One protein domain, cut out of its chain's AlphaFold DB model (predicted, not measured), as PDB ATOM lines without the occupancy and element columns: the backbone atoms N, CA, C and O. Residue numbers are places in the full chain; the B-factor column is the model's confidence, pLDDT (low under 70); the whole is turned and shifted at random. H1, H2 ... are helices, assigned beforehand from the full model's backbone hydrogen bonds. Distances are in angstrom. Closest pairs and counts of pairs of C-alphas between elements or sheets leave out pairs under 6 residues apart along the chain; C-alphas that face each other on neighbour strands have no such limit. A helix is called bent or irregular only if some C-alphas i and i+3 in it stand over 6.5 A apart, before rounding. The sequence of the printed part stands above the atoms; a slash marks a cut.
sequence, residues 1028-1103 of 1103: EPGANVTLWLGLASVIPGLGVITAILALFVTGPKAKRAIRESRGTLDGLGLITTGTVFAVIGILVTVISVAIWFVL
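This is residues 1028 to 1103 of the 1103 residues of an uncharacterized protein of Nocardiopsis sp. L17-MgMaSL7 (UniProt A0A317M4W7). Three helices run lengthwise side by side in a slim bundle, up and down: H1 goes one way, the bent but nearly straight H2 comes back beside it, and H3 returns along both. H3 runs on past the others, and its last residues, 1098 to 1100, stick out with the closing residues 1101 to 1103 and add to the length. The printed part has 76 residues with three named helices in the order H1, H2, H3 and no named strand; the class is all helix. The whole is only just loose, close to compact, with a radius of gyration of the C-alphas of 13.8 A, and spans 51 by 16 by 14 A, a rod.

H1, residues 1029 to 1040, touches H2a, residues 1047 to 1055, at a shallow tilt of 26 degrees, opposite ways; this is a helical hairpin, and its closest C-alphas, those of Leu 1037 and Thr 1050, are 5.7 A apart. H2a is one arm of H2, residues 1047 to 1068, which by its hydrogen bonds was assigned as one helix but is bent: C-alphas 1055 and 1058 are 6.5 A apart. The other arm, H2b, residues 1058 to 1068, stands at a shallow tilt of 21 degrees to H2a. H1 touches H2b with residues 1030 to 1034 alone, opposite ways at 29 degrees, a shallow tilt; the closest C-alphas are those of Gly 1030 and Ala 1062, 5.7 A apart. H3, residues 1076 to 1100, touches H1 and runs the same way at a shallow tilt of 22 degrees, with the C-alphas of Leu 1035 and Gly 1082 closest at 4.0 A. With residues 1082 to 1093 alone H3 touches H2a, opposite ways at a shallow tilt of 33 degrees, only just short of steep; the closest C-alphas are those of Ala 1051 and Ala 1086, 4.8 A apart. H2b and H3 are a helical hairpin at a shallow tilt of 18 degrees; H3 touches H2b with residues 1076 to 1083 alone, and the C-alphas of Gly 1059 and Ile 1079 are closest, at 6.9 A. In H1, H2a and H3 every O i to N i+4 pair is within hydrogen-bond range; in H2b 6 of 7 are.

H1 begins at C-alpha 1029, at (148.285, 95.092, 107.748), and is 16.4 A long. H2a measures 11.9 A from C-alpha 1047, at (157.615, 112.828, 113.580), and H2b 15.4 A. H3 measures 36.0 A and ends at C-alpha 1100, at (162.416, 126.873, 119.448).

The C-alphas of Arg 1070 and Leu 1103, the two farthest apart, are 51.4 A apart. The printed part has no cut and ends at the chain's last residue, 1103. The links H1 to H2 and H2 to H3 are short, with 6 and 7 residues. The mean pLDDT of the printed part is 89.0, and no printed residue is under 70.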
ATOM      1  N   GLU A1028     143.737  94.628 108.953       81.44
ATOM      2  CA  GLU A1028     144.420  94.902 107.686       81.44
ATOM      3  C   GLU A1028     145.862  95.351 107.984       81.44
ATOM      4  O   GLU A1028     146.043  96.288 108.768       81.44
ATOM      5  N   PRO A1029     146.909  94.740 107.397       83.19
ATOM      6  CA  PRO A1029     148.285  95.092 107.748       83.19
ATOM      7  C   PRO A1029     148.580  96.586 107.512       83.19
ATOM      8  O   PRO A1029     149.376  97.182 108.239       83.19
ATOM      9  N   GLY A1030     147.864  97.229 106.579       87.62
ATOM     10  CA  GLY A1030     147.850  98.682 106.404       87.62
ATOM     11  C   GLY A1030     147.347  99.465 107.627       87.62
ATOM     12  O   GLY A1030     147.935 100.491 107.960       87.62
ATOM     13  N   ALA A1031     146.328  98.977 108.342       87.50
ATOM     14  CA  ALA A1031     145.802  99.599 109.558       87.50
ATOM     15  C   ALA A1031     146.839  99.587 110.695       87.50
ATOM     16  O   ALA A1031     147.115 100.636 111.286       87.50
ATOM     17  N   ASN A1032     147.504  98.451 110.930       89.75
ATOM     18  CA  ASN A1032     148.587  98.363 111.915       89.75
ATOM     19  C   ASN A1032     149.790  99.238 111.528       89.75
ATOM     20  O   ASN A1032     150.343  99.931 112.381       89.75
ATOM     21  N   VAL A1033     150.150  99.310 110.241       91.38
ATOM     22  CA  VAL A1033     151.186 100.241 109.758       91.38
ATOM     23  C   VAL A1033     150.769 101.709 109.947       91.38
ATOM     24  O   VAL A1033     151.601 102.517 110.361       91.38
ATOM     25  N   THR A1034     149.499 102.083 109.729       91.19
ATOM     26  CA  THR A1034     149.023 103.450 110.037       91.19
ATOM     27  C   THR A1034     149.043 103.764 111.533       91.19
ATOM     28  O   THR A1034     149.357 104.896 111.896       91.19
ATOM     29  N   LEU A1035     148.773 102.784 112.404       92.94
ATOM     30  CA  LEU A1035     148.879 102.952 113.854       92.94
ATOM     31  C   LEU A1035     150.336 103.191 114.276       92.94
ATOM     32  O   LEU A1035     150.612 104.164 114.974       92.94
ATOM     33  N   TRP A1036     151.273 102.358 113.812       94.19
ATOM     34  CA  TRP A1036     152.695 102.486 114.147       94.19
ATOM     35  C   TRP A1036     153.338 103.755 113.573       94.19
ATOM     36  O   TRP A1036     154.108 104.404 114.277       94.19
ATOM     37  N   LEU A1037     152.987 104.171 112.349       91.69
ATOM     38  CA  LEU A1037     153.414 105.470 111.804       91.69
ATOM     39  C   LEU A1037     152.804 106.647 112.582       91.69
ATOM     40  O   LEU A1037     153.494 107.635 112.828       91.69
ATOM     41  N   GLY A1038     151.543 106.527 113.012       89.25
ATOM     42  CA  GLY A1038     150.893 107.488 113.901       89.25
ATOM     43  C   GLY A1038     151.622 107.611 115.240       89.25
ATOM     44  O   GLY A1038     151.964 108.717 115.648       89.25
ATOM     45  N   LEU A1039     151.951 106.497 115.894       92.31
ATOM     46  CA  LEU A1039     152.701 106.490 117.153       92.31
ATOM     47  C   LEU A1039     154.123 107.056 116.976       92.31
ATOM     48  O   LEU A1039     154.555 107.906 117.753       92.31
ATOM     49  N   ALA A1040     154.821 106.668 115.905       92.31
ATOM     50  CA  ALA A1040     156.139 107.198 115.557       92.31
ATOM     51  C   ALA A1040     156.123 108.699 115.205       92.31
ATOM     52  O   ALA A1040     157.172 109.344 115.243       92.31
ATOM     53  N   SER A1041     154.961 109.280 114.881       94.50
ATOM     54  CA  SER A1041     154.829 110.724 114.636       94.50
ATOM     55  C   SER A1041     154.958 111.591 115.891       94.50
ATOM     56  O   SER A1041     155.218 112.788 115.791       94.50
ATOM     57  N   VAL A1042     154.800 110.998 117.079       90.81
ATOM     58  CA  VAL A1042     154.870 111.712 118.362       90.81
ATOM     59  C   VAL A1042     156.319 112.073 118.730       90.81
ATOM     60  O   VAL A1042     156.545 112.989 119.517       90.81
ATOM     61  N   ILE A1043     157.314 111.401 118.136       90.44
ATOM     62  CA  ILE A1043     158.743 111.659 118.368       90.44
ATOM     63  C   ILE A1043     159.153 112.977 117.680       90.44
ATOM     64  O   ILE A1043     159.086 113.058 116.450       90.44
ATOM     65  N   PRO A1044     159.630 114.008 118.408       82.25
ATOM     66  CA  PRO A1044     160.026 115.274 117.796       82.25
ATOM     67  C   PRO A1044     161.130 115.122 116.734       82.25
ATOM     68  O   PRO A1044     162.018 114.277 116.844       82.25
ATOM     69  N   GLY A1045     161.083 115.952 115.688       80.75
ATOM     70  CA  GLY A1045     162.037 115.922 114.571       80.75
ATOM     71  C   GLY A1045     161.734 114.830 113.540       80.75
ATOM     72  O   GLY A1045     161.396 115.150 112.403       80.75
ATOM     73  N   LEU A1046     161.780 113.554 113.937       85.31
ATOM     74  CA  LEU A1046     161.383 112.427 113.072       85.31
ATOM     75  C   LEU A1046     159.893 112.482 112.696       85.31
ATOM     76  O   LEU A1046     159.513 112.130 111.577       85.31
ATOM     77  N   GLY A1047     159.064 112.960 113.625       85.31
ATOM     78  CA  GLY A1047     157.615 112.828 113.580       85.31
ATOM     79  C   GLY A1047     156.911 113.508 112.409       85.31
ATOM     80  O   GLY A1047     155.855 113.054 111.978       85.31
ATOM     81  N   VAL A1048     157.506 114.561 111.836       86.31
ATOM     82  CA  VAL A1048     156.937 115.257 110.668       86.31
ATOM     83  C   VAL A1048     156.964 114.352 109.432       86.31
ATOM     84  O   VAL A1048     155.985 114.285 108.692       86.31
ATOM     85  N   ILE A1049     158.061 113.619 109.221       88.31
ATOM     86  CA  ILE A1049     158.233 112.751 108.048       88.31
ATOM     87  C   ILE A1049     157.311 111.530 108.164       88.31
ATOM     88  O   ILE A1049     156.615 111.189 107.208       88.31
ATOM     89  N   THR A1050     157.239 110.909 109.346       89.06
ATOM     90  CA  THR A1050     156.342 109.768 109.592       89.06
ATOM     91  C   THR A1050     154.867 110.170 109.548       89.06
ATOM     92  O   THR A1050     154.074 109.432 108.966       89.06
ATOM     93  N   ALA A1051     154.488 111.359 110.039       85.75
ATOM     94  CA  ALA A1051     153.121 111.875 109.906       85.75
ATOM     95  C   ALA A1051     152.721 112.167 108.452       85.75
ATOM     96  O   ALA A1051     151.592 111.874 108.058       85.75
ATOM     97  N   ILE A1052     153.629 112.719 107.637       89.31
ATOM     98  CA  ILE A1052     153.373 112.955 106.208       89.31
ATOM     99  C   ILE A1052     153.173 111.617 105.481       89.31
ATOM    100  O   ILE A1052     152.207 111.470 104.734       89.31
ATOM    101  N   LEU A1053     154.007 110.610 105.752       88.88
ATOM    102  CA  LEU A1053     153.816 109.261 105.204       88.88
ATOM    103  C   LEU A1053     152.497 108.623 105.684       88.88
ATOM    104  O   LEU A1053     151.787 108.017 104.877       88.88
ATOM    105  N   ALA A1054     152.118 108.821 106.952       88.69
ATOM    106  CA  ALA A1054     150.844 108.358 107.506       88.69
ATOM    107  C   ALA A1054     149.623 108.991 106.810       88.69
ATOM    108  O   ALA A1054     148.682 108.290 106.436       88.69
ATOM    109  N   LEU A1055     149.628 110.315 106.621       88.75
ATOM    110  CA  LEU A1055     148.480 111.064 106.097       88.75
ATOM    111  C   LEU A1055     148.355 111.034 104.570       88.75
ATOM    112  O   LEU A1055     147.232 111.033 104.070       88.75
ATOM    113  N   PHE A1056     149.467 111.008 103.829       92.50
ATOM    114  CA  PHE A1056     149.445 111.097 102.363       92.50
ATOM    115  C   PHE A1056     149.618 109.750 101.652       92.50
ATOM    116  O   PHE A1056     149.053 109.578 100.573       92.50
ATOM    117  N   VAL A1057     150.352 108.789 102.228       90.19
ATOM    118  CA  VAL A1057     150.634 107.501 101.563       90.19
ATOM    119  C   VAL A1057     149.736 106.385 102.092       90.19
ATOM    120  O   VAL A1057     149.001 105.766 101.321       90.19
ATOM    121  N   THR A1058     149.766 106.113 103.398       86.44
ATOM    122  CA  THR A1058     149.101 104.921 103.955       86.44
ATOM    123  C   THR A1058     147.626 105.157 104.280       86.44
ATOM    124  O   THR A1058     146.789 104.350 103.876       86.44
ATOM    125  N   GLY A1059     147.271 106.290 104.896       84.38
ATOM    126  CA  GLY A1059     145.884 106.651 105.219       84.38
ATOM    127  C   GLY A1059     144.916 106.609 104.022       84.38
ATOM    128  O   GLY A1059     143.872 105.956 104.119       84.38
ATOM    129  N   PRO A1060     145.225 107.233 102.866       88.12
ATOM    130  CA  PRO A1060     144.350 107.198 101.693       88.12
ATOM    131  C   PRO A1060     144.254 105.811 101.047       88.12
ATOM    132  O   PRO A1060     143.199 105.471 100.511       88.12
ATOM    133  N   LYS A1061     145.326 105.004 101.111       87.88
ATOM    134  CA  LYS A1061     145.365 103.644 100.554       87.88
ATOM    135  C   LYS A1061     144.518 102.675 101.385       87.88
ATOM    136  O   LYS A1061     143.616 102.051 100.835       87.88
ATOM    137  N   ALA A1062     144.716 102.636 102.701       84.31
ATOM    138  CA  ALA A1062     143.923 101.794 103.602       84.31
ATOM    139  C   ALA A1062     142.436 102.222 103.633       84.31
ATOM    140  O   ALA A1062     141.528 101.394 103.648       84.31
ATOM    141  N   LYS A1063     142.140 103.526 103.497       83.31
ATOM    142  CA  LYS A1063     140.756 104.023 103.352       83.31
ATOM    143  C   LYS A1063     140.069 103.602 102.039       83.31
ATOM    144  O   LYS A1063     138.839 103.628 101.981       83.31
ATOM    145  N   ARG A1064     140.822 103.221 100.996       88.06
ATOM    146  CA  ARG A1064     140.265 102.541  99.809       88.06
ATOM    147  C   ARG A1064     140.036 101.058 100.095       88.06
ATOM    148  O   ARG A1064     138.908 100.612  99.930       88.06
ATOM    149  N   ALA A1065     141.029 100.357 100.643       84.94
ATOM    150  CA  ALA A1065     140.925  98.937 100.992       84.94
ATOM    151  C   ALA A1065     139.702  98.620 101.883       84.94
ATOM    152  O   ALA A1065     138.897  97.763 101.525       84.94
ATOM    153  N   ILE A1066     139.467  99.377 102.963       81.94
ATOM    154  CA  ILE A1066     138.278  99.186 103.825       81.94
ATOM    155  C   ILE A1066     136.954  99.556 103.124       81.94
ATOM    156  O   ILE A1066     135.905  98.999 103.445       81.94
ATOM    157  N   ARG A1067     136.957 100.464 102.138       85.38
ATOM    158  CA  ARG A1067     135.753 100.739 101.325       85.38
ATOM    159  C   ARG A1067     135.472  99.632 100.310       85.38
ATOM    160  O   ARG A1067     134.313  99.333 100.044       85.38
ATOM    161  N   GLU A1068     136.518  99.035  99.756       88.94
ATOM    162  CA  GLU A1068     136.440  97.973  98.751       88.94
ATOM    163  C   GLU A1068     136.150  96.600  99.385       88.94
ATOM    164  O   GLU A1068     135.469  95.783  98.765       88.94
ATOM    165  N   SER A1069     136.535  96.379 100.651       84.94
ATOM    166  CA  SER A1069     136.243  95.157 101.424       84.94
ATOM    167  C   SER A1069     134.761  94.952 101.769       84.94
ATOM    168  O   SER A1069     134.380  93.883 102.241       84.94
ATOM    169  N   ARG A1070     133.908  95.968 101.560       81.62
ATOM    170  CA  ARG A1070     132.466  95.951 101.891       81.62
ATOM    171  C   ARG A1070     132.158  95.585 103.354       81.62
ATOM    172  O   ARG A1070     131.065  95.110 103.646       81.62
ATOM    173  N   GLY A1071     133.098  95.837 104.269       81.00
ATOM    174  CA  GLY A1071     132.933  95.582 105.702       81.00
ATOM    175  C   GLY A1071     133.477  94.241 106.203       81.00
ATOM    176  O   GLY A1071     133.206  93.899 107.347       81.00
ATOM    177  N   THR A1072     134.252  93.491 105.408       76.56
ATOM    178  CA  THR A1072     134.969  92.300 105.915       76.56
ATOM    179  C   THR A1072     136.248  92.634 106.689       76.56
ATOM    180  O   THR A1072     136.706  91.811 107.472       76.56
ATOM    181  N   LEU A1073     136.822  93.830 106.495       78.56
ATOM    182  CA  LEU A1073     137.995  94.312 107.236       78.56
ATOM    183  C   LEU A1073     137.572  95.294 108.335       78.56
ATOM    184  O   LEU A1073     137.366  96.482 108.057       78.56
ATOM    185  N   ASP A1074     137.494  94.827 109.582       73.06
ATOM    186  CA  ASP A1074     137.208  95.684 110.740       73.06
ATOM    187  C   ASP A1074     138.478  96.404 111.239       73.06
ATOM    188  O   ASP A1074     139.065  96.102 112.274       73.06
ATOM    189  N   GLY A1075     138.957  97.350 110.425       84.19
ATOM    190  CA  GLY A1075     140.165  98.145 110.690       84.19
ATOM    191  C   GLY A1075     139.917  99.649 110.843       84.19
ATOM    192  O   GLY A1075     140.865 100.413 111.046       84.19
ATOM    193  N   LEU A1076     138.663 100.111 110.732       86.25
ATOM    194  CA  LEU A1076     138.345 101.542 110.661       86.25
ATOM    195  C   LEU A1076     138.790 102.290 111.928       86.25
ATOM    196  O   LEU A1076     139.395 103.357 111.829       86.25
ATOM    197  N   GLY A1077     138.563 101.700 113.108       88.50
ATOM    198  CA  GLY A1077     138.985 102.271 114.389       88.50
ATOM    199  C   GLY A1077     140.504 102.437 114.507       88.50
ATOM    200  O   GLY A1077     140.969 103.476 114.980       88.50
ATOM    201  N   LEU A1078     141.284 101.469 114.013       89.38
ATOM    202  CA  LEU A1078     142.751 101.518 114.016       89.38
ATOM    203  C   LEU A1078     143.286 102.619 113.090       89.38
ATOM    204  O   LEU A1078     144.118 103.417 113.519       89.38
ATOM    205  N   ILE A1079     142.758 102.739 111.864       89.94
ATOM    206  CA  ILE A1079     143.150 103.808 110.925       89.94
ATOM    207  C   ILE A1079     142.770 105.190 111.476       89.94
ATOM    208  O   ILE A1079     143.568 106.130 111.406       89.94
ATOM    209  N   THR A1080     141.569 105.341 112.044       90.31
ATOM    210  CA  THR A1080     141.142 106.603 112.670       90.31
ATOM    211  C   THR A1080     142.034 106.958 113.862       90.31
ATOM    212  O   THR A1080     142.453 108.104 113.987       90.31
ATOM    213  N   THR A1081     142.412 105.980 114.685       93.06
ATOM    214  CA  THR A1081     143.329 106.186 115.818       93.06
ATOM    215  C   THR A1081     144.734 106.580 115.345       93.06
ATOM    216  O   THR A1081     145.284 107.575 115.815       93.06
ATOM    217  N   GLY A1082     145.296 105.873 114.357       92.00
ATOM    218  CA  GLY A1082     146.606 106.190 113.773       92.00
ATOM    219  C   GLY A1082     146.659 107.570 113.107       92.00
ATOM    220  O   GLY A1082     147.630 108.304 113.281       92.00
ATOM    221  N   THR A1083     145.592 107.977 112.411       91.25
ATOM    222  CA  THR A1083     145.502 109.325 111.815       91.25
ATOM    223  C   THR A1083     145.291 110.431 112.853       91.25
ATOM    224  O   THR A1083     145.852 111.512 112.684       91.25
ATOM    225  N   VAL A1084     144.585 110.175 113.962       93.31
ATOM    226  CA  VAL A1084     144.533 111.108 115.105       93.31
ATOM    227  C   VAL A1084     145.919 111.276 115.737       93.31
ATOM    228  O   VAL A1084     146.344 112.413 115.946       93.31
ATOM    229  N   PHE A1085     146.668 110.190 115.962       93.31
ATOM    230  CA  PHE A1085     148.051 110.292 116.442       93.31
ATOM    231  C   PHE A1085     148.953 111.065 115.467       93.31
ATOM    232  O   PHE A1085     149.685 111.942 115.918       93.31
ATOM    233  N   ALA A1086     148.837 110.843 114.150       92.06
ATOM    234  CA  ALA A1086     149.577 111.605 113.135       92.06
ATOM    235  C   ALA A1086     149.312 113.125 113.199       92.06
ATOM    236  O   ALA A1086     150.240 113.928 113.087       92.06
ATOM    237  N   VAL A1087     148.059 113.539 113.426       93.12
ATOM    238  CA  VAL A1087     147.698 114.958 113.603       93.12
ATOM    239  C   VAL A1087     148.252 115.523 114.918       93.12
ATOM    240  O   VAL A1087     148.731 116.658 114.938       93.12
ATOM    241  N   ILE A1088     148.249 114.737 116.000       94.00
ATOM    242  CA  ILE A1088     148.858 115.127 117.282       94.00
ATOM    243  C   ILE A1088     150.378 115.291 117.133       94.00
ATOM    244  O   ILE A1088     150.915 116.294 117.595       94.00
ATOM    245  N   GLY A1089     151.066 114.380 116.438       92.62
ATOM    246  CA  GLY A1089     152.502 114.478 116.150       92.62
ATOM    247  C   GLY A1089     152.876 115.737 115.362       92.62
ATOM    248  O   GLY A1089     153.830 116.437 115.715       92.62
ATOM    249  N   ILE A1090     152.073 116.106 114.355       91.69
ATOM    250  CA  ILE A1090     152.225 117.378 113.625       91.69
ATOM    251  C   ILE A1090     152.019 118.579 114.557       91.69
ATOM    252  O   ILE A1090     152.830 119.503 114.544       91.69
ATOM    253  N   LEU A1091     150.983 118.580 115.402       94.31
ATOM    254  CA  LEU A1091     150.755 119.672 116.356       94.31
ATOM    255  C   LEU A1091     151.905 119.817 117.358       94.31
ATOM    256  O   LEU A1091     152.396 120.925 117.562       94.31
ATOM    257  N   VAL A1092     152.378 118.711 117.939       93.81
ATOM    258  CA  VAL A1092     153.508 118.701 118.881       93.81
ATOM    259  C   VAL A1092     154.785 119.198 118.207       93.81
ATOM    260  O   VAL A1092     155.502 120.007 118.797       93.81
ATOM    261  N   THR A1093     155.065 118.797 116.964       93.12
ATOM    262  CA  THR A1093     156.263 119.260 116.239       93.12
ATOM    263  C   THR A1093     156.169 120.727 115.813       93.12
ATOM    264  O   THR A1093     157.145 121.451 115.989       93.12
ATOM    265  N   VAL A1094     155.006 121.214 115.365       93.25
ATOM    266  CA  VAL A1094     154.781 122.646 115.079       93.25
ATOM    267  C   VAL A1094     154.926 123.498 116.343       93.25
ATOM    268  O   VAL A1094     155.612 124.518 116.308       93.25
ATOM    269  N   ILE A1095     154.352 123.071 117.474       94.81
ATOM    270  CA  ILE A1095     154.518 123.747 118.772       94.81
ATOM    271  C   ILE A1095     155.990 123.723 119.212       94.81
ATOM    272  O   ILE A1095     156.508 124.749 119.646       94.81
ATOM    273  N   SER A1096     156.692 122.597 119.049       92.56
ATOM    274  CA  SER A1096     158.117 122.488 119.401       92.56
ATOM    275  C   SER A1096     158.989 123.433 118.570       92.56
ATOM    276  O   SER A1096     159.859 124.106 119.120       92.56
ATOM    277  N   VAL A1097     158.730 123.535 117.262       92.00
ATOM    278  CA  VAL A1097     159.424 124.474 116.367       92.00
ATOM    279  C   VAL A1097     159.080 125.923 116.717       92.00
ATOM    280  O   VAL A1097     159.974 126.762 116.750       92.00
ATOM    281  N   ALA A1098     157.819 126.228 117.035       94.69
ATOM    282  CA  ALA A1098     157.409 127.570 117.448       94.69
ATOM    283  C   ALA A1098     158.078 128.006 118.764       94.69
ATOM    284  O   ALA A1098     158.554 129.133 118.854       94.69
ATOM    285  N   ILE A1099     158.177 127.113 119.755       95.25
ATOM    286  CA  ILE A1099     158.916 127.364 121.003       95.25
ATOM    287  C   ILE A1099     160.409 127.567 120.709       95.25
ATOM    288  O   ILE A1099     161.001 128.514 121.217       95.25
ATOM    289  N   TRP A1100     161.008 126.742 119.845       95.31
ATOM    290  CA  TRP A1100     162.416 126.873 119.448       95.31
ATOM    291  C   TRP A1100     162.728 128.169 118.675       95.31
ATOM    292  O   TRP A1100     163.850 128.650 118.740       95.31
ATOM    293  N   PHE A1101     161.749 128.767 117.986       94.81
ATOM    294  CA  PHE A1101     161.877 130.087 117.346       94.81
ATOM    295  C   PHE A1101     161.627 131.283 118.287       94.81
ATOM    296  O   PHE A1101     161.825 132.427 117.875       94.81
ATOM    297  N   VAL A1102     161.152 131.042 119.514       96.44
ATOM    298  CA  VAL A1102     160.855 132.072 120.532       96.44
ATOM    299  C   VAL A1102     161.933 132.139 121.628       96.44
ATOM    300  O   VAL A1102     162.018 133.151 122.326       96.44
ATOM    301  N   LEU A1103     162.743 131.083 121.768       95.25
ATOM    302  CA  LEU A1103     163.886 130.971 122.686       95.25
ATOM    303  C   LEU A1103     165.202 131.460 122.054       95.25
ATOM    304  O   LEU A1103     166.014 132.015 122.828       95.25
TER     305      LEU A1103